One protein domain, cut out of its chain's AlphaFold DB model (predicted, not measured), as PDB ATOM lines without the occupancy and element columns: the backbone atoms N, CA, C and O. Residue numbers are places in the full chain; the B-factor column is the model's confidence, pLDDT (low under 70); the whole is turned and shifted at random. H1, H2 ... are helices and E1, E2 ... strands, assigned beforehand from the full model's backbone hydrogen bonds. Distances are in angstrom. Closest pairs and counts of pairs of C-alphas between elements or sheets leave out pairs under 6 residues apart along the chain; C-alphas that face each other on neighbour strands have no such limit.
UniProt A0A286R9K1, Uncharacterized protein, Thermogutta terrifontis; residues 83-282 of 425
ATOM      1  N   ARG A  83      69.917 -13.157  43.635       91.62
ATOM      2  CA  ARG A  83      71.169 -12.864  42.920       91.62
ATOM      3  C   ARG A  83      72.338 -13.600  43.555       91.62
ATOM      4  O   ARG A  83      73.158 -14.173  42.844       91.62
ATOM      5  N   ARG A  84      72.409 -13.562  44.887       91.81
ATOM      6  CA  ARG A  84      73.418 -14.251  45.692       91.81
ATOM      7  C   ARG A  84      72.760 -14.875  46.913       91.81
ATOM      8  O   ARG A  84      71.803 -14.340  47.467       91.81
ATOM      9  N   LEU A  85      73.294 -16.016  47.313       92.38
ATOM     10  CA  LEU A  85      72.873 -16.773  48.479       92.38
ATOM     11  C   LEU A  85      74.144 -17.153  49.231       92.38
ATOM     12  O   LEU A  85      75.066 -17.667  48.605       92.38
ATOM     13  N   PHE A  86      74.230 -16.835  50.519       93.50
ATOM     14  CA  PHE A  86      75.403 -17.126  51.350       93.50
ATOM     15  C   PHE A  86      75.060 -17.039  52.840       93.50
ATOM     16  O   PHE A  86      74.030 -16.480  53.207       93.50
ATOM     17  N   THR A  87      75.914 -17.582  53.706       94.56
ATOM     18  CA  THR A  87      75.810 -17.405  55.164       94.56
ATOM     19  C   THR A  87      76.619 -16.219  55.655       94.56
ATOM     20  O   THR A  87      77.534 -15.757  54.967       94.56
ATOM     21  N   LEU A  88      76.360 -15.765  56.883       97.00
ATOM     22  CA  LEU A  88      77.228 -14.785  57.532       97.00
ATOM     23  C   LEU A  88      78.663 -15.327  57.662       97.00
ATOM     24  O   LEU A  88      79.616 -14.595  57.398       97.00
ATOM     25  N   ALA A  89      78.826 -16.617  57.983       95.00
ATOM     26  CA  ALA A  89      80.137 -17.273  58.030       95.00
ATOM     27  C   ALA A  89      80.887 -17.188  56.688       95.00
ATOM     28  O   ALA A  89      82.035 -16.738  56.645       95.00
ATOM     29  N   GLN A  90      80.222 -17.573  55.592       94.25
ATOM     30  CA  GLN A  90      80.770 -17.548  54.232       94.25
ATOM     31  C   GLN A  90      81.095 -16.120  53.790       94.25
ATOM     32  O   GLN A  90      82.134 -15.881  53.176       94.25
ATOM     33  N   TYR A  91      80.233 -15.158  54.120       96.44
ATOM     34  CA  TYR A  91      80.453 -13.764  53.763       96.44
ATOM     35  C   TYR A  91      81.668 -13.174  54.479       96.44
ATOM     36  O   TYR A  91      82.558 -12.611  53.844       96.44
ATOM     37  N   CYS A  92      81.771 -13.375  55.793       97.75
ATOM     38  CA  CYS A  92      82.939 -12.938  56.551       97.75
ATOM     39  C   CYS A  92      84.216 -13.677  56.122       97.75
ATOM     40  O   CYS A  92      85.288 -13.078  56.130       97.75
ATOM     41  N   GLN A  93      84.122 -14.941  55.691       96.62
ATOM     42  CA  GLN A  93      85.249 -15.651  55.082       96.62
ATOM     43  C   GLN A  93      85.737 -14.956  53.805       96.62
ATOM     44  O   GLN A  93      86.931 -14.687  53.694       96.62
ATOM     45  N   GLN A  94      84.833 -14.591  52.892       96.19
ATOM     46  CA  GLN A  94      85.189 -13.846  51.675       96.19
ATOM     47  C   GLN A  94      85.864 -12.506  52.005       96.19
ATOM     48  O   GLN A  94      86.855 -12.130  51.378       96.19
ATOM     49  N   LEU A  95      85.378 -11.792  53.026       97.50
ATOM     50  CA  LEU A  95      86.003 -10.548  53.485       97.50
ATOM     51  C   LEU A  95      87.397 -10.784  54.093       97.50
ATOM     52  O   LEU A  95      88.312  -9.996  53.850       97.50
ATOM     53  N   ARG A  96      87.598 -11.882  54.839       97.50
ATOM     54  CA  ARG A  96      88.923 -12.276  55.353       97.50
ATOM     55  C   ARG A  96      89.901 -12.596  54.222       97.50
ATOM     56  O   ARG A  96      91.063 -12.206  54.307       97.50
ATOM     57  N   GLU A  97      89.446 -13.243  53.153       96.56
ATOM     58  CA  GLU A  97      90.266 -13.517  51.963       96.56
ATOM     59  C   GLU A  97      90.712 -12.218  51.261       96.56
ATOM     60  O   GLU A  97      91.832 -12.130  50.759       96.56
ATOM     61  N   GLN A  98      89.884 -11.170  51.307       97.00
ATOM     62  CA  GLN A  98      90.178  -9.835  50.761       97.00
ATOM     63  C   GLN A  98      90.926  -8.915  51.738       97.00
ATOM     64  O   GLN A  98      91.197  -7.747  51.437       97.00
ATOM     65  N   ARG A  99      91.281  -9.406  52.928       93.88
ATOM     66  CA  ARG A  99      91.739  -8.559  54.033       93.88
ATOM     67  C   ARG A  99      92.966  -7.717  53.711       93.88
ATOM     68  O   ARG A  99      93.049  -6.595  54.193       93.88
ATOM     69  N   GLN A 100      93.901  -8.219  52.902       94.56
ATOM     70  CA  GLN A 100      95.102  -7.465  52.512       94.56
ATOM     71  C   GLN A 100      94.788  -6.178  51.736       94.56
ATOM     72  O   GLN A 100      95.587  -5.239  51.751       94.56
ATOM     73  N   GLU A 101      93.661  -6.144  51.026       96.12
ATOM     74  CA  GLU A 101      93.180  -4.962  50.317       96.12
ATOM     75  C   GLU A 101      92.377  -4.065  51.258       96.12
ATOM     76  O   GLU A 101      92.665  -2.872  51.368       96.12
ATOM     77  N   LEU A 102      91.430  -4.651  51.995       95.94
ATOM     78  CA  LEU A 102      90.537  -3.920  52.898       95.94
ATOM     79  C   LEU A 102      91.296  -3.221  54.035       95.94
ATOM     80  O   LEU A 102      90.999  -2.069  54.353       95.94
ATOM     81  N   CYS A 103      92.344  -3.846  54.582       94.50
ATOM     82  CA  CYS A 103      93.126  -3.280  55.683       94.50
ATOM     83  C   CYS A 103      93.984  -2.071  55.277       94.50
ATOM     84  O   CYS A 103      94.550  -1.399  56.136       94.50
ATOM     85  N   ARG A 104      94.089  -1.762  53.976       94.25
ATOM     86  CA  ARG A 104      94.745  -0.535  53.492       94.25
ATOM     87  C   ARG A 104      93.867   0.695  53.681       94.25
ATOM     88  O   ARG A 104      94.372   1.815  53.636       94.25
ATOM     89  N   ILE A 105      92.565   0.493  53.863       93.88
ATOM     90  CA  ILE A 105      91.597   1.555  54.095       93.88
ATOM     91  C   ILE A 105      91.574   1.825  55.603       93.88
ATOM     92  O   ILE A 105      91.265   0.913  56.369       93.88
ATOM     93  N   PRO A 106      91.902   3.044  56.064       91.50
ATOM     94  CA  PRO A 106      91.858   3.370  57.485       91.50
ATOM     95  C   PRO A 106      90.447   3.207  58.065       91.50
ATOM     96  O   PRO A 106      89.470   3.561  57.405       91.50
ATOM     97  N   ALA A 107      90.334   2.758  59.318       90.88
ATOM     98  CA  ALA A 107      89.046   2.604  60.007       90.88
ATOM     99  C   ALA A 107      88.219   3.901  60.093       90.88
ATOM    100  O   ALA A 107      86.995   3.854  60.146       90.88
ATOM    101  N   ASN A 108      88.878   5.062  60.041       87.75
ATOM    102  CA  ASN A 108      88.240   6.377  60.026       87.75
ATOM    103  C   ASN A 108      87.961   6.921  58.610       87.75
ATOM    104  O   ASN A 108      87.696   8.117  58.450       87.75
ATOM    105  N   SER A 109      88.069   6.083  57.576       91.12
ATOM    106  CA  SER A 109      87.747   6.469  56.203       91.12
ATOM    107  C   SER A 109      86.265   6.852  56.087       91.12
ATOM    108  O   SER A 109      85.406   6.073  56.496       91.12
ATOM    109  N   PRO A 110      85.926   8.001  55.468       89.94
ATOM    110  CA  PRO A 110      84.532   8.355  55.194       89.94
ATOM    111  C   PRO A 110      83.915   7.492  54.084       89.94
ATOM    112  O   PRO A 110      82.700   7.487  53.903       89.94
ATOM    113  N   ILE A 111      84.748   6.793  53.305       92.56
ATOM    114  CA  ILE A 111      84.318   5.915  52.221       92.56
ATOM    115  C   ILE A 111      84.475   4.478  52.705       92.56
ATOM    116  O   ILE A 111      85.598   3.988  52.849       92.56
ATOM    117  N   ILE A 112      83.340   3.818  52.929       94.62
ATOM    118  CA  ILE A 112      83.266   2.399  53.277       94.62
ATOM    119  C   ILE A 112      82.958   1.608  51.992       94.62
ATOM    120  O   ILE A 112      81.936   1.879  51.345       94.62
ATOM    121  N   PRO A 113      83.813   0.645  51.596       96.88
ATOM    122  CA  PRO A 113      83.553  -0.247  50.469       96.88
ATOM    123  C   PRO A 113      82.170  -0.894  50.541       96.88
ATOM    124  O   PRO A 113      81.674  -1.208  51.619       96.88
ATOM    125  N   GLU A 114      81.549  -1.127  49.385       96.88
ATOM    126  CA  GLU A 114      80.238  -1.784  49.310       96.88
ATOM    127  C   GLU A 114      80.176  -3.126  50.062       96.88
ATOM    128  O   GLU A 114      79.237  -3.280  50.843       96.88
ATOM    129  N   PRO A 115      81.168  -4.040  49.968       97.06
ATOM    130  CA  PRO A 115      81.104  -5.294  50.719       97.06
ATOM    131  C   PRO A 115      81.055  -5.088  52.242       97.06
ATOM    132  O   PRO A 115      80.386  -5.820  52.971       97.06
ATOM    133  N   LEU A 116      81.731  -4.056  52.737       97.69
ATOM    134  CA  LEU A 116      81.743  -3.719  54.155       97.69
ATOM    135  C   LEU A 116      80.428  -3.067  54.601       97.69
ATOM    136  O   LEU A 116      79.907  -3.429  55.649       97.69
ATOM    137  N   ARG A 117      79.832  -2.202  53.771       97.75
ATOM    138  CA  ARG A 117      78.485  -1.661  54.028       97.75
ATOM    139  C   ARG A 117      77.421  -2.756  54.052       97.75
ATOM    140  O   ARG A 117      76.532  -2.711  54.893       97.75
ATOM    141  N   LEU A 118      77.534  -3.744  53.163       97.75
ATOM    142  CA  LEU A 118      76.631  -4.891  53.139       97.75
ATOM    143  C   LEU A 118      76.741  -5.726  54.426       97.75
ATOM    144  O   LEU A 118      75.722  -6.187  54.925       97.75
ATOM    145  N   LEU A 119      77.942  -5.884  55.004       98.50
ATOM    146  CA  LEU A 119      78.087  -6.542  56.309       98.50
ATOM    147  C   LEU A 119      77.295  -5.805  57.395       98.50
ATOM    148  O   LEU A 119      76.568  -6.438  58.156       98.50
ATOM    149  N   ASP A 120      77.412  -4.481  57.446       98.25
ATOM    150  CA  ASP A 120      76.713  -3.671  58.444       98.25
ATOM    151  C   ASP A 120      75.186  -3.690  58.222       98.25
ATOM    152  O   ASP A 120      74.424  -3.764  59.183       98.25
ATOM    153  N   GLU A 121      74.726  -3.726  56.965       98.25
ATOM    154  CA  GLU A 121      73.307  -3.911  56.624       98.25
ATOM    155  C   GLU A 121      72.781  -5.288  57.064       98.25
ATOM    156  O   GLU A 121      71.690  -5.379  57.630       98.25
ATOM    157  N   ILE A 122      73.555  -6.362  56.855       98.56
ATOM    158  CA  ILE A 122      73.207  -7.715  57.322       98.56
ATOM    159  C   ILE A 122      73.024  -7.715  58.840       98.56
ATOM    160  O   ILE A 122      72.060  -8.290  59.340       98.56
ATOM    161  N   VAL A 123      73.922  -7.057  59.572       98.44
ATOM    162  CA  VAL A 123      73.871  -6.968  61.037       98.44
ATOM    163  C   VAL A 123      72.614  -6.245  61.507       98.44
ATOM    164  O   VAL A 123      71.927  -6.757  62.390       98.44
ATOM    165  N   ASP A 124      72.261  -5.118  60.887       98.44
ATOM    166  CA  ASP A 124      71.030  -4.390  61.223       98.44
ATOM    167  C   ASP A 124      69.788  -5.269  60.966       98.44
ATOM    168  O   ASP A 124      68.899  -5.358  61.812       98.44
ATOM    169  N   LYS A 125      69.766  -6.039  59.863       98.44
ATOM    170  CA  LYS A 125      68.692  -7.010  59.580       98.44
ATOM    171  C   LYS A 125      68.635  -8.170  60.568       98.44
ATOM    172  O   LYS A 125      67.542  -8.641  60.878       98.44
ATOM    173  N   VAL A 126      69.779  -8.642  61.060       98.62
ATOM    174  CA  VAL A 126      69.818  -9.640  62.137       98.62
ATOM    175  C   VAL A 126      69.181  -9.051  63.397       98.62
ATOM    176  O   VAL A 126      68.303  -9.692  63.969       98.62
ATOM    177  N   LEU A 127      69.553  -7.829  63.793       98.62
ATOM    178  CA  LEU A 127      68.982  -7.155  64.964       98.62
ATOM    179  C   LEU A 127      67.467  -6.950  64.834       98.62
ATOM    180  O   LEU A 127      66.746  -7.237  65.785       98.62
ATOM    181  N   ASP A 128      66.977  -6.550  63.658       98.50
ATOM    182  CA  ASP A 128      65.540  -6.405  63.389       98.50
ATOM    183  C   ASP A 128      64.771  -7.726  63.591       98.50
ATOM    184  O   ASP A 128      63.657  -7.737  64.124       98.50
ATOM    185  N   LEU A 129      65.351  -8.862  63.185       98.44
ATOM    186  CA  LEU A 129      64.735 -10.178  63.391       98.44
ATOM    187  C   LEU A 129      64.759 -10.609  64.856       98.44
ATOM    188  O   LEU A 129      63.764 -11.151  65.336       98.44
ATOM    189  N   VAL A 130      65.865 -10.367  65.564       98.50
ATOM    190  CA  VAL A 130      65.961 -10.654  67.004       98.50
ATOM    191  C   VAL A 130      64.941  -9.817  67.776       98.50
ATOM    192  O   VAL A 130      64.229 -10.353  68.620       98.50
ATOM    193  N   GLU A 131      64.784  -8.541  67.426       98.50
ATOM    194  CA  GLU A 131      63.785  -7.648  68.025       98.50
ATOM    195  C   GLU A 131      62.366  -8.162  67.806       98.50
ATOM    196  O   GLU A 131      61.565  -8.219  68.742       98.50
ATOM    197  N   HIS A 132      62.070  -8.617  66.588       98.38
ATOM    198  CA  HIS A 132      60.781  -9.214  66.272       98.38
ATOM    199  C   HIS A 132      60.501 -10.481  67.097       98.38
ATOM    200  O   HIS A 132      59.395 -10.635  67.611       98.38
ATOM    201  N   LEU A 133      61.487 -11.370  67.254       98.25
ATOM    202  CA  LEU A 133      61.355 -12.589  68.062       98.25
ATOM    203  C   LEU A 133      61.163 -12.267  69.548       98.25
ATOM    204  O   LEU A 133      60.245 -12.796  70.178       98.25
ATOM    205  N   HIS A 134      61.957 -11.341  70.091       98.12
ATOM    206  CA  HIS A 134      61.863 -10.908  71.489       98.12
ATOM    207  C   HIS A 134      60.501 -10.281  71.795       98.12
ATOM    208  O   HIS A 134      59.915 -10.570  72.838       98.12
ATOM    209  N   ALA A 135      59.946  -9.507  70.858       98.12
ATOM    210  CA  ALA A 135      58.595  -8.954  70.964       98.12
ATOM    211  C   ALA A 135      57.490 -10.029  70.990       98.12
ATOM    212  O   ALA A 135      56.375  -9.746  71.426       98.12
ATOM    213  N   GLN A 136      57.778 -11.249  70.529       98.06
ATOM    214  CA  GLN A 136      56.883 -12.411  70.588       98.06
ATOM    215  C   GLN A 136      57.250 -13.396  71.713       98.06
ATOM    216  O   GLN A 136      56.674 -14.479  71.774       98.06
ATOM    217  N   HIS A 137      58.175 -13.030  72.611       97.62
ATOM    218  CA  HIS A 137      58.710 -13.900  73.668       97.62
ATOM    219  C   HIS A 137      59.316 -15.216  73.147       97.62
ATOM    220  O   HIS A 137      59.240 -16.251  73.811       97.62
ATOM    221  N   GLU A 138      59.919 -15.176  71.961       97.62
ATOM    222  CA  GLU A 138      60.646 -16.296  71.364       97.62
ATOM    223  C   GLU A 138      62.145 -15.992  71.340       97.62
ATOM    224  O   GLU A 138      62.562 -14.847  71.153       97.62
ATOM    225  N   GLY A 139      62.955 -17.032  71.551       96.88
ATOM    226  CA  GLY A 139      64.410 -16.912  71.564       96.88
ATOM    227  C   GLY A 139      65.041 -17.058  70.181       96.88
ATOM    228  O   GLY A 139      64.402 -17.529  69.238       96.88
ATOM    229  N   VAL A 140      66.328 -16.724  70.067       96.94
ATOM    230  CA  VAL A 140      67.107 -16.947  68.829       96.94
ATOM    231  C   VAL A 140      67.554 -18.405  68.651       96.94
ATOM    232  O   VAL A 140      68.058 -18.773  67.590       96.94
ATOM    233  N   GLY A 141      67.347 -19.243  69.672       95.19
ATOM    234  CA  GLY A 141      67.708 -20.658  69.671       95.19
ATOM    235  C   GLY A 141      69.221 -20.876  69.635       95.19
ATOM    236  O   GLY A 141      69.987 -20.151  70.267       95.19
ATOM    237  N   LEU A 142      69.656 -21.889  68.885       95.38
ATOM    238  CA  LEU A 142      71.071 -22.234  68.708       95.38
ATOM    239  C   LEU A 142      71.667 -21.488  67.515       95.38
ATOM    240  O   LEU A 142      72.051 -22.073  66.501       95.38
ATOM    241  N   LEU A 143      71.674 -20.160  67.613       96.38
ATOM    242  CA  LEU A 143      72.169 -19.313  66.538       96.38
ATOM    243  C   LEU A 143      73.687 -19.482  66.381       96.38
ATOM    244  O   LEU A 143      74.429 -19.504  67.365       96.38
ATOM    245  N   ALA A 144      74.130 -19.566  65.130       96.19
ATOM    246  CA  ALA A 144      75.530 -19.658  64.744       96.19
ATOM    247  C   ALA A 144      75.761 -18.932  63.403       96.19
ATOM    248  O   ALA A 144      74.795 -18.725  62.658       96.19
ATOM    249  N   PRO A 145      76.999 -18.510  63.074       96.69
ATOM    250  CA  PRO A 145      77.285 -17.751  61.851       96.69
ATOM    251  C   PRO A 145      76.819 -18.427  60.551       96.69
ATOM    252  O   PRO A 145      76.358 -17.760  59.624       96.69
ATOM    253  N   GLU A 146      76.934 -19.746  60.465       93.75
ATOM    254  CA  GLU A 146      76.510 -20.565  59.326       93.75
ATOM    255  C   GLU A 146      74.988 -20.737  59.235       93.75
ATOM    256  O   GLU A 146      74.463 -20.977  58.151       93.75
ATOM    257  N   ASN A 147      74.272 -20.491  60.333       93.88
ATOM    258  CA  ASN A 147      72.814 -20.573  60.401       93.88
ATOM    259  C   ASN A 147      72.111 -19.240  60.102       93.88
ATOM    260  O   ASN A 147      70.882 -19.159  60.137       93.88
ATOM    261  N   ILE A 148      72.876 -18.183  59.815       96.50
ATOM    262  CA  ILE A 148      72.362 -16.889  59.359       96.50
ATOM    263  C   ILE A 148      72.480 -16.859  57.838       96.50
ATOM    264  O   ILE A 148      73.553 -16.594  57.296       96.50
ATOM    265  N   LEU A 149      71.372 -17.139  57.158       95.50
ATOM    266  CA  LEU A 149      71.243 -17.133  55.705       95.50
ATOM    267  C   LEU A 149      70.964 -15.718  55.195       95.50
ATOM    268  O   LEU A 149      70.044 -15.055  55.669       95.50
ATOM    269  N   ILE A 150      71.706 -15.299  54.173       96.75
ATOM    270  CA  ILE A 150      71.530 -14.040  53.458       96.75
ATOM    271  C   ILE A 150      71.101 -14.339  52.023       96.75
ATOM    272  O   ILE A 150      71.745 -15.098  51.294       96.75
ATOM    273  N   LEU A 151      69.992 -13.718  51.633       95.38
ATOM    274  CA  LEU A 151      69.419 -13.758  50.294       95.38
ATOM    275  C   LEU A 151      69.504 -12.350  49.715       95.38
ATOM    276  O   LEU A 151      68.817 -11.444  50.185       95.38
ATOM    277  N   GLU A 152      70.359 -12.161  48.720       95.38
ATOM    278  CA  GLU A 152      70.535 -10.877  48.048       95.38
ATOM    279  C   GLU A 152      69.656 -10.816  46.799       95.38
ATOM    280  O   GLU A 152      69.765 -11.653  45.902       95.38
ATOM    281  N   TRP A 153      68.788  -9.814  46.731       94.50
ATOM    282  CA  TRP A 153      67.840  -9.576  45.645       94.50
ATOM    283  C   TRP A 153      68.255  -8.359  44.818       94.50
ATOM    284  O   TRP A 153      69.249  -7.694  45.097       94.50
ATOM    285  N   GLU A 154      67.468  -8.014  43.796       92.62
ATOM    286  CA  GLU A 154      67.722  -6.786  43.033       92.62
ATOM    287  C   GLU A 154      67.563  -5.510  43.865       92.62
ATOM    288  O   GLU A 154      68.258  -4.530  43.611       92.62
ATOM    289  N   ASN A 155      66.661  -5.544  44.850       93.12
ATOM    290  CA  ASN A 155      66.193  -4.371  45.589       93.12
ATOM    291  C   ASN A 155      66.540  -4.419  47.089       93.12
ATOM    292  O   ASN A 155      65.895  -3.733  47.880       93.12
ATOM    293  N   GLY A 156      67.508  -5.246  47.494       95.94
ATOM    294  CA  GLY A 156      67.962  -5.346  48.886       95.94
ATOM    295  C   GLY A 156      68.234  -6.778  49.324       95.94
ATOM    296  O   GLY A 156      68.307  -7.688  48.498       95.94
ATOM    297  N   ILE A 157      68.356  -6.980  50.635       97.75
ATOM    298  CA  ILE A 157      68.645  -8.286  51.231       97.75
ATOM    299  C   ILE A 157      67.536  -8.772  52.165       97.75
ATOM    300  O   ILE A 157      66.832  -7.983  52.798       97.75
ATOM    301  N   THR A 158      67.434 -10.092  52.298       97.50
ATOM    302  CA  THR A 158      66.659 -10.760  53.346       97.50
ATOM    303  C   THR A 158      67.591 -11.636  54.170       97.50
ATOM    304  O   THR A 158      68.351 -12.424  53.610       97.50
ATOM    305  N   VAL A 159      67.491 -11.534  55.494       97.56
ATOM    306  CA  VAL A 159      68.146 -12.451  56.434       97.56
ATOM    307  C   VAL A 159      67.133 -13.496  56.911       97.56
ATOM    308  O   VAL A 159      65.952 -13.189  57.071       97.56
ATOM    309  N   SER A 160      67.573 -14.736  57.113       96.31
ATOM    310  CA  SER A 160      66.782 -15.809  57.728       96.31
ATOM    311  C   SER A 160      67.652 -16.661  58.656       96.31
ATOM    312  O   SER A 160      68.842 -16.833  58.406       96.31
ATOM    313  N   PHE A 161      67.058 -17.201  59.723       95.94
ATOM    314  CA  PHE A 161      67.724 -18.123  60.646       95.94
ATOM    315  C   PHE A 161      67.335 -19.560  60.290       95.94
ATOM    316  O   PHE A 161      66.206 -19.986  60.538       95.94
ATOM    317  N   THR A 162      68.248 -20.308  59.672       93.88
ATOM    318  CA  THR A 162      67.936 -21.609  59.050       93.88
ATOM    319  C   THR A 162      67.727 -22.740  60.045       93.88
ATOM    320  O   THR A 162      67.028 -23.697  59.714       93.88
ATOM    321  N   ASP A 163      68.255 -22.621  61.257       92.00
ATOM    322  CA  ASP A 163      68.054 -23.606  62.325       92.00
ATOM    323  C   ASP A 163      66.945 -23.211  63.311       92.00
ATOM    324  O   ASP A 163      66.497 -24.033  64.113       92.00
ATOM    325  N   LEU A 164      66.429 -21.978  63.230       95.00
ATOM    326  CA  LEU A 164      65.412 -21.513  64.166       95.00
ATOM    327  C   LEU A 164      64.089 -22.267  63.983       95.00
ATOM    328  O   LEU A 164      63.523 -22.323  62.889       95.00
ATOM    329  N   GLY A 165      63.563 -22.783  65.094       94.19
ATOM    330  CA  GLY A 165      62.314 -23.540  65.149       94.19
ATOM    331  C   GLY A 165      62.506 -25.054  65.093       94.19
ATOM    332  O   GLY A 165      61.548 -25.782  65.355       94.19
ATOM    333  N   PHE A 166      63.716 -25.547  64.801       93.69
ATOM    334  CA  PHE A 166      64.039 -26.959  64.989       93.69
ATOM    335  C   PHE A 166      64.332 -27.249  66.459       93.69
ATOM    336  O   PHE A 166      65.064 -26.516  67.120       93.69
ATOM    337  N   TYR A 167      63.755 -28.329  66.976       92.31
ATOM    338  CA  TYR A 167      63.966 -28.766  68.350       92.31
ATOM    339  C   TYR A 167      63.936 -30.289  68.446       92.31
ATOM    340  O   TYR A 167      63.338 -30.979  67.616       92.31
ATOM    341  N   TRP A 168      64.611 -30.816  69.463       90.75
ATOM    342  CA  TRP A 168      64.611 -32.239  69.767       90.75
ATOM    343  C   TRP A 168      63.385 -32.602  70.607       90.75
ATOM    344  O   TRP A 168      63.195 -32.043  71.685       90.75
ATOM    345  N   ASP A 169      62.563 -33.534  70.123       87.75
ATOM    346  CA  ASP A 169      61.327 -33.980  70.782       87.75
ATOM    347  C   ASP A 169      61.226 -35.508  70.801       87.75
ATOM    348  O   ASP A 169      60.200 -36.097  70.445       87.75
ATOM    349  N   ASP A 170      62.329 -36.152  71.185       83.50
ATOM    350  CA  ASP A 170      62.339 -37.570  71.524       83.50
ATOM    351  C   ASP A 170      62.752 -37.760  72.995       83.50
ATOM    352  O   ASP A 170      63.945 -37.728  73.324       83.50
ATOM    353  N   PRO A 171      61.773 -37.941  73.903       72.25
ATOM    354  CA  PRO A 171      62.040 -38.194  75.314       72.25
ATOM    355  C   PRO A 171      62.524 -39.626  75.591       72.25
ATOM    356  O   PRO A 171      62.932 -39.909  76.716       72.25
ATOM    357  N   LEU A 172      62.437 -40.534  74.613       77.44
ATOM    358  CA  LEU A 172      62.799 -41.949  74.747       77.44
ATOM    359  C   LEU A 172      64.168 -42.270  74.142       77.44
ATOM    360  O   LEU A 172      64.670 -43.381  74.332       77.44
ATOM    361  N   ALA A 173      64.775 -41.320  73.430       78.75
ATOM    362  CA  ALA A 173      66.099 -41.501  72.871       78.75
ATOM    363  C   ALA A 173      67.137 -41.764  73.976       78.75
ATOM    364  O   ALA A 173      67.188 -41.036  74.972       78.75
ATOM    365  N   PRO A 174      67.997 -42.785  73.810       76.88
ATOM    366  CA  PRO A 174      68.936 -43.200  74.849       76.88
ATOM    367  C   PRO A 174      70.061 -42.185  75.087       76.88
ATOM    368  O   PRO A 174      70.706 -42.224  76.132       76.88
ATOM    369  N   THR A 175      70.316 -41.297  74.123       83.12
ATOM    370  CA  THR A 175      71.410 -40.322  74.158       83.12
ATOM    371  C   THR A 175      70.965 -38.988  73.578       83.12
ATOM    372  O   THR A 175      70.220 -38.946  72.597       83.12
ATOM    373  N   LEU A 176      71.475 -37.901  74.157       84.62
ATOM    374  CA  LEU A 176      71.327 -36.558  73.613       84.62
ATOM    375  C   LEU A 176      72.034 -36.484  72.242       84.62
ATOM    376  O   LEU A 176      73.127 -37.034  72.090       84.62
ATOM    377  N   PRO A 177      71.438 -35.855  71.216       87.19
ATOM    378  CA  PRO A 177      72.139 -35.621  69.960       87.19
ATOM    379  C   PRO A 177      73.409 -34.788  70.166       87.19
ATOM    380  O   PRO A 177      73.383 -33.809  70.904       87.19
ATOM    381  N   ALA A 178      74.481 -35.118  69.438       89.06
ATOM    382  CA  ALA A 178      75.780 -34.445  69.557       89.06
ATOM    383  C   ALA A 178      75.696 -32.909  69.449       89.06
ATOM    384  O   ALA A 178      76.346 -32.208  70.207       89.06
ATOM    385  N   TRP A 179      74.839 -32.366  68.577       87.25
ATOM    386  CA  TRP A 179      74.662 -30.915  68.400       87.25
ATOM    387  C   TRP A 179      73.980 -30.205  69.588       87.25
ATOM    388  O   TRP A 179      73.970 -28.978  69.646       87.25
ATOM    389  N   LEU A 180      73.415 -30.959  70.538       90.31
ATOM    390  CA  LEU A 180      72.891 -30.455  71.811       90.31
ATOM    391  C   LEU A 180      73.859 -30.659  72.980       90.31
ATOM    392  O   LEU A 180      73.585 -30.181  74.084       90.31
ATOM    393  N   GLU A 181      74.975 -31.353  72.756       93.00
ATOM    394  CA  GLU A 181      75.998 -31.524  73.778       93.00
ATOM    395  C   GLU A 181      76.634 -30.177  74.110       93.00
ATOM    396  O   GLU A 181      76.883 -29.346  73.235       93.00
ATOM    397  N   SER A 182      76.871 -29.961  75.403       93.00
ATOM    398  CA  SER A 182      77.480 -28.724  75.910       93.00
ATOM    399  C   SER A 182      79.008 -28.776  75.929       93.00
ATOM    400  O   SER A 182      79.624 -27.771  76.259       93.00
ATOM    401  N   ASP A 183      79.616 -29.931  75.635       94.12
ATOM    402  CA  ASP A 183      81.071 -30.079  75.546       94.12
ATOM    403  C   ASP A 183      81.564 -29.623  74.158       94.12
ATOM    404  O   ASP A 183      81.253 -30.294  73.165       94.12
ATOM    405  N   PRO A 184      82.367 -28.541  74.067       93.94
ATOM    406  CA  PRO A 184      82.946 -28.060  72.813       93.94
ATOM    407  C   PRO A 184      83.750 -29.102  72.036       93.94
ATOM    408  O   PRO A 184      83.858 -29.014  70.818       93.94
ATOM    409  N   LYS A 185      84.296 -30.117  72.718       93.19
ATOM    410  CA  LYS A 185      85.046 -31.201  72.067       93.19
ATOM    411  C   LYS A 185      84.158 -32.131  71.246       93.19
ATOM    412  O   LYS A 185      84.641 -32.777  70.325       93.19
ATOM    413  N   VAL A 186      82.882 -32.235  71.614       93.00
ATOM    414  CA  VAL A 186      81.875 -33.020  70.885       93.00
ATOM    415  C   VAL A 186      81.120 -32.127  69.904       93.00
ATOM    416  O   VAL A 186      80.750 -32.566  68.817       93.00
ATOM    417  N   ASN A 187      80.898 -30.874  70.295       92.06
ATOM    418  CA  ASN A 187      80.120 -29.896  69.561       92.06
ATOM    419  C   ASN A 187      80.831 -28.539  69.573       92.06
ATOM    420  O   ASN A 187      80.604 -27.758  70.496       92.06
ATOM    421  N   PRO A 188      81.645 -28.215  68.558       91.50
ATOM    422  CA  PRO A 188      82.408 -26.965  68.527       91.50
ATOM    423  C   PRO A 188      81.550 -25.699  68.689       91.50
ATOM    424  O   PRO A 188      82.005 -24.698  69.241       91.50
ATOM    425  N   HIS A 189      80.280 -25.744  68.271       93.25
ATOM    426  CA  HIS A 189      79.346 -24.625  68.413       93.25
ATOM    427  C   HIS A 189      78.845 -24.420  69.846       93.25
ATOM    428  O   HIS A 189      78.318 -23.351  70.148       93.25
ATOM    429  N   ALA A 190      79.063 -25.376  70.756       94.44
ATOM    430  CA  ALA A 190      78.733 -25.220  72.170       94.44
ATOM    431  C   ALA A 190      79.447 -24.020  72.816       94.44
ATOM    432  O   ALA A 190      78.913 -23.460  73.768       94.44
ATOM    433  N   GLU A 191      80.579 -23.558  72.269       96.19
ATOM    434  CA  GLU A 191      81.246 -22.315  72.700       96.19
ATOM    435  C   GLU A 191      80.369 -21.065  72.518       96.19
ATOM    436  O   GLU A 191      80.483 -20.092  73.264       96.19
ATOM    437  N   LEU A 192      79.461 -21.075  71.537       96.81
ATOM    438  CA  LEU A 192      78.542 -19.964  71.275       96.81
ATOM    439  C   LEU A 192      77.416 -19.899  72.314       96.81
ATOM    440  O   LEU A 192      76.771 -18.865  72.502       96.81
ATOM    441  N   TRP A 193      77.167 -21.001  73.009       95.81
ATOM    442  CA  TRP A 193      75.937 -21.260  73.737       95.81
ATOM    443  C   TRP A 193      76.218 -21.421  75.231       95.81
ATOM    444  O   TRP A 193      77.298 -21.814  75.649       95.81
ATOM    445  N   GLU A 194      75.256 -21.073  76.086       92.62
ATOM    446  CA  GLU A 194      75.433 -21.267  77.535       92.62
ATOM    447  C   GLU A 194      74.968 -22.650  77.969       92.62
ATOM    448  O   GLU A 194      75.602 -23.318  78.783       92.62
ATOM    449  N   ASN A 195      73.821 -23.063  77.437       92.75
ATOM    450  CA  ASN A 195      73.251 -24.380  77.636       92.75
ATOM    451  C   ASN A 195      72.279 -24.644  76.476       92.75
ATOM    452  O   ASN A 195      71.153 -24.134  76.520       92.75
ATOM    453  N   PRO A 196      72.683 -25.427  75.459       92.44
ATOM    454  CA  PRO A 196      71.917 -25.565  74.222       92.44
ATOM    455  C   PRO A 196      70.481 -26.041  74.460       92.44
ATOM    456  O   PRO A 196      69.515 -25.486  73.939       92.44
ATOM    457  N   ARG A 197      70.315 -27.028  75.344       89.69
ATOM    458  CA  ARG A 197      68.999 -27.564  75.695       89.69
ATOM    459  C   ARG A 197      68.102 -26.510  76.342       89.69
ATOM    460  O   ARG A 197      66.973 -26.308  75.909       89.69
ATOM    461  N   ARG A 198      68.600 -25.824  77.373       91.06
ATOM    462  CA  ARG A 198      67.829 -24.799  78.085       91.06
ATOM    463  C   ARG A 198      67.451 -23.642  77.161       91.06
ATOM    464  O   ARG A 198      66.357 -23.113  77.317       91.06
ATOM    465  N   GLN A 199      68.324 -23.269  76.226       92.69
ATOM    466  CA  GLN A 199      68.080 -22.189  75.266       92.69
ATOM    467  C   GLN A 199      66.965 -22.524  74.268       92.69
ATOM    468  O   GLN A 199      66.203 -21.641  73.892       92.69
ATOM    469  N   LEU A 200      66.810 -23.793  73.881       91.44
ATOM    470  CA  LEU A 200      65.663 -24.225  73.072       91.44
ATOM    471  C   LEU A 200      64.353 -24.286  73.871       91.44
ATOM    472  O   LEU A 200      63.275 -24.105  73.312       91.44
ATOM    473  N   GLU A 201      64.432 -24.571  75.172       90.50
ATOM    474  CA  GLU A 201      63.257 -24.768  76.029       90.50
ATOM    475  C   GLU A 201      62.729 -23.469  76.662       90.50
ATOM    476  O   GLU A 201      61.559 -23.406  77.050       90.50
ATOM    477  N   ARG A 202      63.577 -22.448  76.839       94.50
ATOM    478  CA  ARG A 202      63.245 -21.235  77.599       94.50
ATOM    479  C   ARG A 202      63.763 -19.979  76.915       94.50
ATOM    480  O   ARG A 202      64.959 -19.841  76.691       94.50
ATOM    481  N   PHE A 203      62.854 -19.032  76.707       96.75
ATOM    482  CA  PHE A 203      63.193 -17.680  76.289       96.75
ATOM    483  C   PHE A 203      63.962 -16.933  77.390       96.75
ATOM    484  O   PHE A 203      63.513 -16.870  78.539       96.75
ATOM    485  N   ASP A 204      65.107 -16.362  77.024       97.69
ATOM    486  CA  ASP A 204      65.929 -15.485  77.858       97.69
ATOM    487  C   ASP A 204      66.589 -14.443  76.945       97.69
ATOM    488  O   ASP A 204      67.601 -14.714  76.296       97.69
ATOM    489  N   SER A 205      66.001 -13.245  76.880       97.69
ATOM    490  CA  SER A 205      66.481 -12.181  75.995       97.69
ATOM    491  C   SER A 205      67.932 -11.801  76.286       97.69
ATOM    492  O   SER A 205      68.698 -11.561  75.362       97.69
ATOM    493  N   SER A 206      68.346 -11.780  77.555       98.06
ATOM    494  CA  SER A 206      69.725 -11.451  77.919       98.06
ATOM    495  C   SER A 206      70.706 -12.525  77.449       98.06
ATOM    496  O   SER A 206      71.808 -12.186  77.022       98.06
ATOM    497  N   CYS A 207      70.324 -13.803  77.512       97.75
ATOM    498  CA  CYS A 207      71.113 -14.895  76.939       97.75
ATOM    499  C   CYS A 207      71.252 -14.742  75.417       97.75
ATOM    500  O   CYS A 207      72.367 -14.796  74.904       97.75
ATOM    501  N   ASP A 208      70.154 -14.459  74.712       98.25
ATOM    502  CA  ASP A 208      70.151 -14.271  73.256       98.25
ATOM    503  C   ASP A 208      71.083 -13.145  72.796       98.25
ATOM    504  O   ASP A 208      71.812 -13.306  71.817       98.25
ATOM    505  N   LEU A 209      71.104 -12.013  73.511       98.56
ATOM    506  CA  LEU A 209      72.005 -10.906  73.182       98.56
ATOM    507  C   LEU A 209      73.477 -11.309  73.347       98.56
ATOM    508  O   LEU A 209      74.297 -10.987  72.488       98.56
ATOM    509  N   ARG A 210      73.818 -12.077  74.391       98.56
ATOM    510  CA  ARG A 210      75.183 -12.603  74.566       98.56
ATOM    511  C   ARG A 210      75.561 -13.582  73.454       98.56
ATOM    512  O   ARG A 210      76.666 -13.482  72.918       98.56
ATOM    513  N   ILE A 211      74.648 -14.480  73.061       98.19
ATOM    514  CA  ILE A 211      74.835 -15.376  71.903       98.19
ATOM    515  C   ILE A 211      75.100 -14.546  70.648       98.19
ATOM    516  O   ILE A 211      76.030 -14.848  69.907       98.19
ATOM    517  N   LEU A 212      74.340 -13.474  70.425       98.50
ATOM    518  CA  LEU A 212      74.518 -12.618  69.259       98.50
ATOM    519  C   LEU A 212      75.927 -12.005  69.203       98.50
ATOM    520  O   LEU A 212      76.573 -12.040  68.154       98.50
ATOM    521  N   GLY A 213      76.440 -11.522  70.340       98.62
ATOM    522  CA  GLY A 213      77.822 -11.054  70.454       98.62
ATOM    523  C   GLY A 213      78.848 -12.133  70.078       98.62
ATOM    524  O   GLY A 213      79.768 -11.863  69.301       98.62
ATOM    525  N   ARG A 214      78.658 -13.371  70.558       98.62
ATOM    526  CA  ARG A 214      79.521 -14.525  70.230       98.62
ATOM    527  C   ARG A 214      79.442 -14.906  68.760       98.62
ATOM    528  O   ARG A 214      80.473 -15.170  68.147       98.62
ATOM    529  N   VAL A 215      78.246 -14.890  68.174       98.56
ATOM    530  CA  VAL A 215      78.020 -15.159  66.749       98.56
ATOM    531  C   VAL A 215      78.736 -14.121  65.892       98.56
ATOM    532  O   VAL A 215      79.464 -14.497  64.980       98.56
ATOM    533  N   PHE A 216      78.617 -12.830  66.204       98.75
ATOM    534  CA  PHE A 216      79.341 -11.787  65.475       98.75
ATOM    535  C   PHE A 216      80.860 -11.910  65.637       98.75
ATOM    536  O   PHE A 216      81.580 -11.862  64.640       98.75
ATOM    537  N   CYS A 217      81.359 -12.144  66.855       98.56
ATOM    538  CA  CYS A 217      82.783 -12.384  67.107       98.56
ATOM    539  C   CYS A 217      83.308 -13.576  66.286       98.56
ATOM    540  O   CYS A 217      84.293 -13.457  65.551       98.56
ATOM    541  N   SER A 218      82.593 -14.696  66.343       98.31
ATOM    542  CA  SER A 218      82.955 -15.938  65.660       98.31
ATOM    543  C   SER A 218      82.866 -15.808  64.144       98.31
ATOM    544  O   SER A 218      83.736 -16.300  63.429       98.31
ATOM    545  N   ALA A 219      81.864 -15.082  63.637       98.19
ATOM    546  CA  ALA A 219      81.735 -14.785  62.219       98.19
ATOM    547  C   ALA A 219      82.936 -13.989  61.708       98.19
ATOM    548  O   ALA A 219      83.471 -14.334  60.658       98.19
ATOM    549  N   LEU A 220      83.382 -12.960  62.439       98.31
ATOM    550  CA  LEU A 220      84.531 -12.131  62.061       98.31
ATOM    551  C   LEU A 220      85.845 -12.921  62.093       98.31
ATOM    552  O   LEU A 220      86.609 -12.856  61.129       98.31
ATOM    553  N   LEU A 221      86.076 -13.717  63.141       97.75
ATOM    554  CA  LEU A 221      87.319 -14.478  63.323       97.75
ATOM    555  C   LEU A 221      87.353 -15.814  62.567       97.75
ATOM    556  O   LEU A 221      88.426 -16.374  62.365       97.75
ATOM    557  N   GLY A 222      86.202 -16.314  62.118       97.12
ATOM    558  CA  GLY A 222      86.089 -17.559  61.357       97.12
ATOM    559  C   GLY A 222      86.169 -18.839  62.188       97.12
ATOM    560  O   GLY A 222      86.395 -19.895  61.611       97.12
ATOM    561  N   ARG A 223      86.000 -18.754  63.512       96.50
ATOM    562  CA  ARG A 223      85.944 -19.908  64.425       96.50
ATOM    563  C   ARG A 223      85.068 -19.595  65.644       96.50
ATOM    564  O   ARG A 223      84.945 -18.410  65.966       96.50
ATOM    565  N   PRO A 224      84.466 -20.596  66.312       96.62
ATOM    566  CA  PRO A 224      83.638 -20.373  67.494       96.62
ATOM    567  C   PRO A 224      84.430 -19.767  68.656       96.62
ATOM    568  O   PRO A 224      85.528 -20.219  68.976       96.62
ATOM    569  N   TYR A 225      83.849 -18.753  69.291       96.94
ATOM    570  CA  TYR A 225      84.406 -18.075  70.454       96.94
ATOM    571  C   TYR A 225      83.340 -17.791  71.500       96.94
ATOM    572  O   TYR A 225      82.319 -17.161  71.211       96.94
ATOM    573  N   ARG A 226      83.631 -18.197  72.736       97.25
ATOM    574  CA  ARG A 226      82.815 -17.871  73.905       97.25
ATOM    575  C   ARG A 226      82.940 -16.416  74.338       97.25
ATOM    576  O   ARG A 226      81.934 -15.815  74.706       97.25
ATOM    577  N   ASP A 227      84.156 -15.881  74.261       98.31
ATOM    578  CA  ASP A 227      84.523 -14.510  74.610       98.31
ATOM    579  C   ASP A 227      85.440 -13.931  73.523       98.31
ATOM    580  O   ASP A 227      86.036 -14.676  72.738       98.31
ATOM    581  N   VAL A 228      85.573 -12.601  73.465       98.25
ATOM    582  CA  VAL A 228      86.546 -11.966  72.561       98.25
ATOM    583  C   VAL A 228      87.957 -12.388  72.994       98.25
ATOM    584  O   VAL A 228      88.325 -12.127  74.140       98.25
ATOM    585  N   PRO A 229      88.760 -13.028  72.123       97.88
ATOM    586  CA  PRO A 229      90.075 -13.517  72.519       97.88
ATOM    587  C   PRO A 229      91.049 -12.372  72.797       97.88
ATOM    588  O   PRO A 229      90.963 -11.296  72.194       97.88
ATOM    589  N   ASP A 230      92.007 -12.644  73.682       97.25
ATOM    590  CA  ASP A 230      93.029 -11.686  74.091       97.25
ATOM    591  C   ASP A 230      93.867 -11.218  72.880       97.25
ATOM    592  O   ASP A 230      94.356 -12.073  72.126       97.25
ATOM    593  N   PRO A 231      94.065  -9.899  72.681       96.69
ATOM    594  CA  PRO A 231      94.877  -9.353  71.594       96.69
ATOM    595  C   PRO A 231      96.314  -9.884  71.524       96.69
ATOM    596  O   PRO A 231      96.871  -9.949  70.430       96.69
ATOM    597  N   ASP A 232      96.914 -10.300  72.639       96.88
ATOM    598  CA  ASP A 232      98.256 -10.891  72.650       96.88
ATOM    599  C   ASP A 232      98.268 -12.269  71.966       96.88
ATOM    600  O   ASP A 232      99.268 -12.678  71.374       96.88
ATOM    601  N   THR A 233      97.133 -12.978  71.999       96.88
ATOM    602  CA  THR A 233      96.950 -14.280  71.333       96.88
ATOM    603  C   THR A 233      96.370 -14.150  69.928       96.88
ATOM    604  O   THR A 233      96.713 -14.924  69.033       96.88
ATOM    605  N   VAL A 234      95.495 -13.165  69.717       96.75
ATOM    606  CA  VAL A 234      94.837 -12.884  68.441       96.75
ATOM    607  C   VAL A 234      94.986 -11.388  68.156       96.75
ATOM    608  O   VAL A 234      94.063 -10.626  68.422       96.75
ATOM    609  N   PRO A 235      96.104 -10.938  67.553       94.88
ATOM    610  CA  PRO A 235      96.388  -9.508  67.334       94.88
ATOM    611  C   PRO A 235      95.290  -8.748  66.584       94.88
ATOM    612  O   PRO A 235      95.147  -7.532  66.677       94.88
ATOM    613  N   GLU A 236      94.466  -9.473  65.837       94.06
ATOM    614  CA  GLU A 236      93.322  -8.938  65.114       94.06
ATOM    615  C   GLU A 236      92.238  -8.370  66.029       94.06
ATOM    616  O   GLU A 236      91.483  -7.520  65.554       94.06
ATOM    617  N   THR A 237      92.166  -8.797  67.297       96.38
ATOM    618  CA  THR A 237      91.231  -8.279  68.310       96.38
ATOM    619  C   THR A 237      91.719  -7.024  69.020       96.38
ATOM    620  O   THR A 237      90.995  -6.454  69.836       96.38
ATOM    621  N   GLN A 238      92.905  -6.520  68.664       95.19
ATOM    622  CA  GLN A 238      93.407  -5.270  69.213       95.19
ATOM    623  C   GLN A 238      92.449  -4.110  68.899       95.19
ATOM    624  O   GLN A 238      92.124  -3.832  67.737       95.19
ATOM    625  N   ALA A 239      92.008  -3.442  69.966       93.81
ATOM    626  CA  ALA A 239      91.198  -2.239  69.907       93.81
ATOM    627  C   ALA A 239      92.073  -0.989  70.039       93.81
ATOM    628  O   ALA A 239      93.036  -0.952  70.808       93.81
ATOM    629  N   ASP A 240      91.706   0.056  69.307       91.62
ATOM    630  CA  ASP A 240      92.341   1.362  69.429       91.62
ATOM    631  C   ASP A 240      91.977   2.025  70.780       91.62
ATOM    632  O   ASP A 240      90.862   1.846  71.289       91.62
ATOM    633  N   PRO A 241      92.874   2.841  71.371       89.38
ATOM    634  CA  PRO A 241      92.589   3.548  72.616       89.38
ATOM    635  C   PRO A 241      91.370   4.483  72.495       89.38
ATOM    636  O   PRO A 241      91.231   5.149  71.466       89.38
ATOM    637  N   PRO A 242      90.569   4.682  73.565       88.06
ATOM    638  CA  PRO A 242      89.403   5.582  73.548       88.06
ATOM    639  C   PRO A 242      89.718   7.039  73.177       88.06
ATOM    640  O   PRO A 242      88.832   7.793  72.793       88.06
ATOM    641  N   SER A 243      90.983   7.451  73.302       88.25
ATOM    642  CA  SER A 243      91.455   8.790  72.939       88.25
ATOM    643  C   SER A 243      91.614   9.012  71.431       88.25
ATOM    644  O   SER A 243      91.875  10.141  71.017       88.25
ATOM    645  N   VAL A 244      91.505   7.967  70.604       84.00
ATOM    646  CA  VAL A 244      91.604   8.066  69.144       84.00
ATOM    647  C   VAL A 244      90.193   8.234  68.562       84.00
ATOM    648  O   VAL A 244      89.370   7.330  68.694       84.00
ATOM    649  N   PRO A 245      89.871   9.371  67.919       77.56
ATOM    650  CA  PRO A 245      88.572   9.551  67.274       77.56
ATOM    651  C   PRO A 245      88.374   8.524  66.156       77.56
ATOM    652  O   PRO A 245      89.298   8.303  65.372       77.56
ATOM    653  N   LEU A 246      87.171   7.944  66.062       76.25
ATOM    654  CA  LEU A 246      86.831   6.909  65.066       76.25
ATOM    655  C   LEU A 246      87.764   5.681  65.135       76.25
ATOM    656  O   LEU A 246      88.066   5.044  64.129       76.25
ATOM    657  N   ALA A 247      88.251   5.400  66.342       83.50
ATOM    658  CA  ALA A 247      89.028   4.227  66.702       83.50
ATOM    659  C   ALA A 247      88.317   2.922  66.324       83.50
ATOM    660  O   ALA A 247      87.100   2.801  66.483       83.50
ATOM    661  N   ARG A 248      89.100   1.911  65.936       88.06
ATOM    662  CA  ARG A 248      88.637   0.527  65.824       88.06
ATOM    663  C   ARG A 248      88.317  -0.006  67.220       88.06
ATOM    664  O   ARG A 248      89.200  -0.503  67.917       88.06
ATOM    665  N   ARG A 249      87.059   0.122  67.650       94.50
ATOM    666  CA  ARG A 249      86.594  -0.300  68.992       94.50
ATOM    667  C   ARG A 249      85.539  -1.393  68.954       94.50
ATOM    668  O   ARG A 249      85.010  -1.749  70.003       94.50
ATOM    669  N   ILE A 250      85.281  -1.965  67.780       96.75
ATOM    670  CA  ILE A 250      84.286  -3.026  67.630       96.75
ATOM    671  C   ILE A 250      84.499  -4.186  68.616       96.75
ATOM    672  O   ILE A 250      83.542  -4.701  69.181       96.75
ATOM    673  N   TRP A 251      85.747  -4.554  68.903       97.69
ATOM    674  CA  TRP A 251      86.052  -5.627  69.851       97.69
ATOM    675  C   TRP A 251      85.677  -5.303  71.294       97.69
ATOM    676  O   TRP A 251      85.266  -6.198  72.024       97.69
ATOM    677  N   VAL A 252      85.749  -4.025  71.681       97.62
ATOM    678  CA  VAL A 252      85.232  -3.568  72.974       97.62
ATOM    679  C   VAL A 252      83.719  -3.742  72.986       97.62
ATOM    680  O   VAL A 252      83.208  -4.390  73.885       97.62
ATOM    681  N   VAL A 253      83.018  -3.256  71.955       98.12
ATOM    682  CA  VAL A 253      81.556  -3.396  71.850       98.12
ATOM    683  C   VAL A 253      81.136  -4.865  71.913       98.12
ATOM    684  O   VAL A 253      80.284  -5.212  72.722       98.12
ATOM    685  N   LEU A 254      81.764  -5.753  71.139       98.50
ATOM    686  CA  LEU A 254      81.452  -7.184  71.172       98.50
ATOM    687  C   LEU A 254      81.689  -7.801  72.555       98.50
ATOM    688  O   LEU A 254      80.847  -8.570  73.011       98.50
ATOM    689  N   ALA A 255      82.767  -7.434  73.255       98.50
ATOM    690  CA  ALA A 255      82.994  -7.888  74.625       98.50
ATOM    691  C   ALA A 255      81.883  -7.406  75.576       98.50
ATOM    692  O   ALA A 255      81.386  -8.188  76.380       98.50
ATOM    693  N   GLN A 256      81.430  -6.157  75.440       98.56
ATOM    694  CA  GLN A 256      80.320  -5.617  76.232       98.56
ATOM    695  C   GLN A 256      79.002  -6.357  75.970       98.56
ATOM    696  O   GLN A 256      78.254  -6.632  76.907       98.56
ATOM    697  N   ILE A 257      78.722  -6.726  74.716       98.56
ATOM    698  CA  ILE A 257      77.552  -7.544  74.367       98.56
ATOM    699  C   ILE A 257      77.666  -8.931  75.010       98.56
ATOM    700  O   ILE A 257      76.741  -9.369  75.692       98.56
ATOM    701  N   ILE A 258      78.805  -9.607  74.829       98.56
ATOM    702  CA  ILE A 258      79.040 -10.972  75.325       98.56
ATOM    703  C   ILE A 258      78.989 -11.036  76.855       98.56
ATOM    704  O   ILE A 258      78.446 -11.991  77.407       98.56
ATOM    705  N   HIS A 259      79.493 -10.017  77.551       98.31
ATOM    706  CA  HIS A 259      79.443  -9.939  79.012       98.31
ATOM    707  C   HIS A 259      78.102  -9.418  79.556       98.31
ATOM    708  O   HIS A 259      77.906  -9.385  80.769       98.31
ATOM    709  N   GLY A 260      77.155  -9.050  78.685       98.12
ATOM    710  CA  GLY A 260      75.833  -8.564  79.083       98.12
ATOM    711  C   GLY A 260      75.825  -7.139  79.643       98.12
ATOM    712  O   GLY A 260      74.908  -6.789  80.380       98.12
ATOM    713  N   GLU A 261      76.825  -6.319  79.314       98.44
ATOM    714  CA  GLU A 261      76.842  -4.887  79.637       98.44
ATOM    715  C   GLU A 261      75.864  -4.100  78.750       98.44
ATOM    716  O   GLU A 261      75.217  -3.165  79.222       98.44
ATOM    717  N   LEU A 262      75.717  -4.498  77.480       98.19
ATOM    718  CA  LEU A 262      74.674  -3.985  76.588       98.19
ATOM    719  C   LEU A 262      73.443  -4.890  76.696       98.19
ATOM    720  O   LEU A 262      73.443  -6.023  76.217       98.19
ATOM    721  N   THR A 263      72.407  -4.397  77.376       97.38
ATOM    722  CA  THR A 263      71.266  -5.221  77.824       97.38
ATOM    723  C   THR A 263      70.035  -5.138  76.926       97.38
ATOM    724  O   THR A 263      69.079  -5.885  77.142       97.38
ATOM    725  N   SER A 264      70.046  -4.269  75.912       98.38
ATOM    726  CA  SER A 264      68.944  -4.098  74.965       98.38
ATOM    727  C   SER A 264      69.426  -4.092  73.512       98.38
ATOM    728  O   SER A 264      70.581  -3.778  73.219       98.38
ATOM    729  N   ILE A 265      68.522  -4.423  72.586       98.44
ATOM    730  CA  ILE A 265      68.803  -4.395  71.142       98.44
ATOM    731  C   ILE A 265      69.125  -2.975  70.677       98.44
ATOM    732  O   ILE A 265      70.013  -2.801  69.848       98.44
ATOM    733  N   ASP A 266      68.462  -1.961  71.234       98.44
ATOM    734  CA  ASP A 266      68.719  -0.565  70.884       98.44
ATOM    735  C   ASP A 266      70.103  -0.095  71.336       98.44
ATOM    736  O   ASP A 266      70.789   0.573  70.560       98.44
ATOM    737  N   ASP A 267      70.561  -0.504  72.527       98.31
ATOM    738  CA  ASP A 267      71.923  -0.206  72.988       98.31
ATOM    739  C   ASP A 267      72.965  -0.846  72.061       98.31
ATOM    740  O   ASP A 267      73.942  -0.206  71.668       98.31
ATOM    741  N   ILE A 268      72.731  -2.101  71.661       98.56
ATOM    742  CA  ILE A 268      73.587  -2.827  70.717       98.56
ATOM    743  C   ILE A 268      73.600  -2.129  69.359       98.56
ATOM    744  O   ILE A 268      74.667  -1.868  68.805       98.56
ATOM    745  N   ARG A 269      72.425  -1.784  68.832       98.50
ATOM    746  CA  ARG A 269      72.259  -1.095  67.550       98.50
ATOM    747  C   ARG A 269      72.954   0.264  67.565       98.50
ATOM    748  O   ARG A 269      73.641   0.613  66.609       98.50
ATOM    749  N   GLN A 270      72.823   1.029  68.647       98.25
ATOM    750  CA  GLN A 270      73.519   2.302  68.810       98.25
ATOM    751  C   GLN A 270      75.041   2.109  68.846       98.25
ATOM    752  O   GLN A 270      75.753   2.806  68.121       98.25
ATOM    753  N   ALA A 271      75.535   1.147  69.629       97.62
ATOM    754  CA  ALA A 271      76.963   0.859  69.722       97.62
ATOM    755  C   ALA A 271      77.550   0.399  68.377       97.62
ATOM    756  O   ALA A 271      78.633   0.842  67.999       97.62
ATOM    757  N   LEU A 272      76.822  -0.427  67.618       97.44
ATOM    758  CA  LEU A 272      77.236  -0.909  66.296       97.44
ATOM    759  C   LEU A 272      77.095   0.150  65.192       97.44
ATOM    760  O   LEU A 272      77.821   0.093  64.207       97.44
ATOM    761  N   ARG A 273      76.236   1.164  65.345       96.38
ATOM    762  CA  ARG A 273      76.244   2.341  64.453       96.38
ATOM    763  C   ARG A 273      77.490   3.197  64.645       96.38
ATOM    764  O   ARG A 273      77.998   3.758  63.679       96.38
ATOM    765  N   GLU A 274      77.964   3.319  65.884       94.81
ATOM    766  CA  GLU A 274      79.193   4.054  66.197       94.81
ATOM    767  C   GLU A 274      80.446   3.246  65.822       94.81
ATOM    768  O   GLU A 274      81.400   3.791  65.260       94.81
ATOM    769  N   TYR A 275      80.422   1.937  66.080       96.19
ATOM    770  CA  TYR A 275      81.522   1.006  65.834       96.19
ATOM    771  C   TYR A 275      81.027  -0.221  65.052       96.19
ATOM    772  O   TYR A 275      80.824  -1.280  65.647       96.19
ATOM    773  N   PRO A 276      80.822  -0.102  63.727       96.88
ATOM    774  CA  PRO A 276      80.279  -1.185  62.908       96.88
ATOM    775  C   PRO A 276      81.188  -2.414  62.841       96.88
ATOM    776  O   PRO A 276      82.414  -2.307  62.975       96.88
ATOM    777  N   LEU A 277      80.597  -3.590  62.569       97.56
ATOM    778  CA  LEU A 277      81.354  -4.842  62.419       97.56
ATOM    779  C   LEU A 277      82.408  -4.729  61.315       97.56
ATOM    780  O   LEU A 277      83.505  -5.282  61.440       97.56
ATOM    781  N   SER A 278      82.109  -3.974  60.256       97.44
ATOM    782  CA  SER A 278      83.030  -3.731  59.150       97.44
ATOM    783  C   SER A 278      84.378  -3.124  59.555       97.44
ATOM    784  O   SER A 278      85.376  -3.378  58.873       97.44
ATOM    785  N   GLN A 279      84.469  -2.417  60.695       95.88
ATOM    786  CA  GLN A 279      85.744  -1.900  61.220       95.88
ATOM    787  C   GLN A 279      86.776  -3.005  61.480       95.88
ATOM    788  O   GLN A 279      87.978  -2.734  61.489       95.88
ATOM    789  N   HIS A 280      86.344  -4.256  61.676       96.25
ATOM    790  CA  HIS A 280      87.253  -5.389  61.817       96.25
ATOM    791  C   HIS A 280      88.211  -5.523  60.621       96.25
ATOM    792  O   HIS A 280      89.388  -5.832  60.821       96.25
ATOM    793  N   PHE A 281      87.719  -5.268  59.408       96.75
ATOM    794  CA  PHE A 281      88.453  -5.472  58.158       96.75
ATOM    795  C   PHE A 281      89.266  -4.249  57.717       96.75
ATOM    796  O   PHE A 281      90.069  -4.352  56.791       96.75
ATOM    797  N   LEU A 282      89.066  -3.103  58.371       95.38
ATOM    798  CA  LEU A 282      89.769  -1.859  58.080       95.38
ATOM    799  C   LEU A 282      91.105  -1.783  58.830       95.38
ATOM    800  O   LEU A 282      91.311  -2.412  59.870       95.38
TER     801      LEU A 282
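Overview. This is residues 83 to 282 of the 425 residues of an uncharacterized protein of Thermogutta terrifontis (UniProt A0A286R9K1). What does the domain look like? Four roughly aligned helices, H3, H8, H7 and H6, form a compact core in which H3 packs on H8, H8 on H7 and H7 on H6, and H3 also covers one face of a small sheet, E1, E2 and E3, whose other face has no helix on it. H1 and the short H9 sit towards one end of this core, while residues 169 to 175 stick out at the other. What is it built of? The 200 printed residues hold nine named helices and four named strands, in the order E1 H1 H2 H3 E2 E3 E4 H4 H5 H6 H7 H8 H9; the class is mostly helix, and the sheet E1 - E2 - E3 is antiparallel. It is compact, with a radius of gyration of the C-alphas of 17.0 A and spans of 57 by 42 by 31 A.

Arrangement. How is the sheet paired? E1, residues 84 to 87, is the antiparallel neighbour of E2, residues 148 to 153, with N 86 and O 150 3.1 A apart. E2 and E3, residues 156 to 161, form an antiparallel hairpin, with N 149 and O 160 2.8 A apart. Which helices are on it? H1, residues 88 to 97, stands up from it, and H3, residues 114 to 135, is on the same face at a height over the sheet of 8.1 A; H3 and the sheet make two layers, with the helix on one face of the sheet. What surrounds the hub? H6, residues 205 to 221, touches H1 with residues 219 to 220 alone, closest at the C-alphas of Ala 89 and Ala 219, 5.1 A; H1, H3 and H6 make an up and down bundle, each running against the one before. Two helical hairpins follow each other along the chain: H6 with H7, residues 250 to 258, whose closest C-alphas, those of Arg 210 and Ile 258, are 4.3 A apart, and H7 with H8, residues 265 to 274, whose closest C-alphas, those of Val 253 and Ala 271, are 6.6 A apart. H4, residues 188 to 192, and H9, residues 277 to 281, only just touch H6, with 3 pairs of C-alphas within 8 A each. Are the helix backbones complete? In H1, H3, H6, H7, H8 and H5, residues 196 to 201, every O i to N i+4 pair is within hydrogen-bond range; H4 and H9 have 0 of 1, beside 1 of 2 and 2 of 2 O i to N i+3 pairs.

Along the chain. Where does the first element begin? C-alpha 84 of E1 is at (73.418, -14.251, 45.692). Which elements are long? H3 measures 31.4 A from C-alpha 114 at (80.238, -1.784, 49.310), H6 24.5 A, E3 17.4 A and E2 16.2 A. Where are the others? H2, residues 99 to 102, is near H9, and E4, residues 166 to 168, pairs with no named strand; H9 ends at C-alpha 281, (88.453, -5.472, 58.158).

Size, cuts and confidence. How large is it? The two C-alphas farthest apart, those of Leu 172 and Ser 243, are 58.3 A apart. Is it continuous and confident? The printed part has no cut; the links H2 to H3, H3 to E2, E4 to H4 and H6 to H7 are long, and no printed residue has a pLDDT under 70.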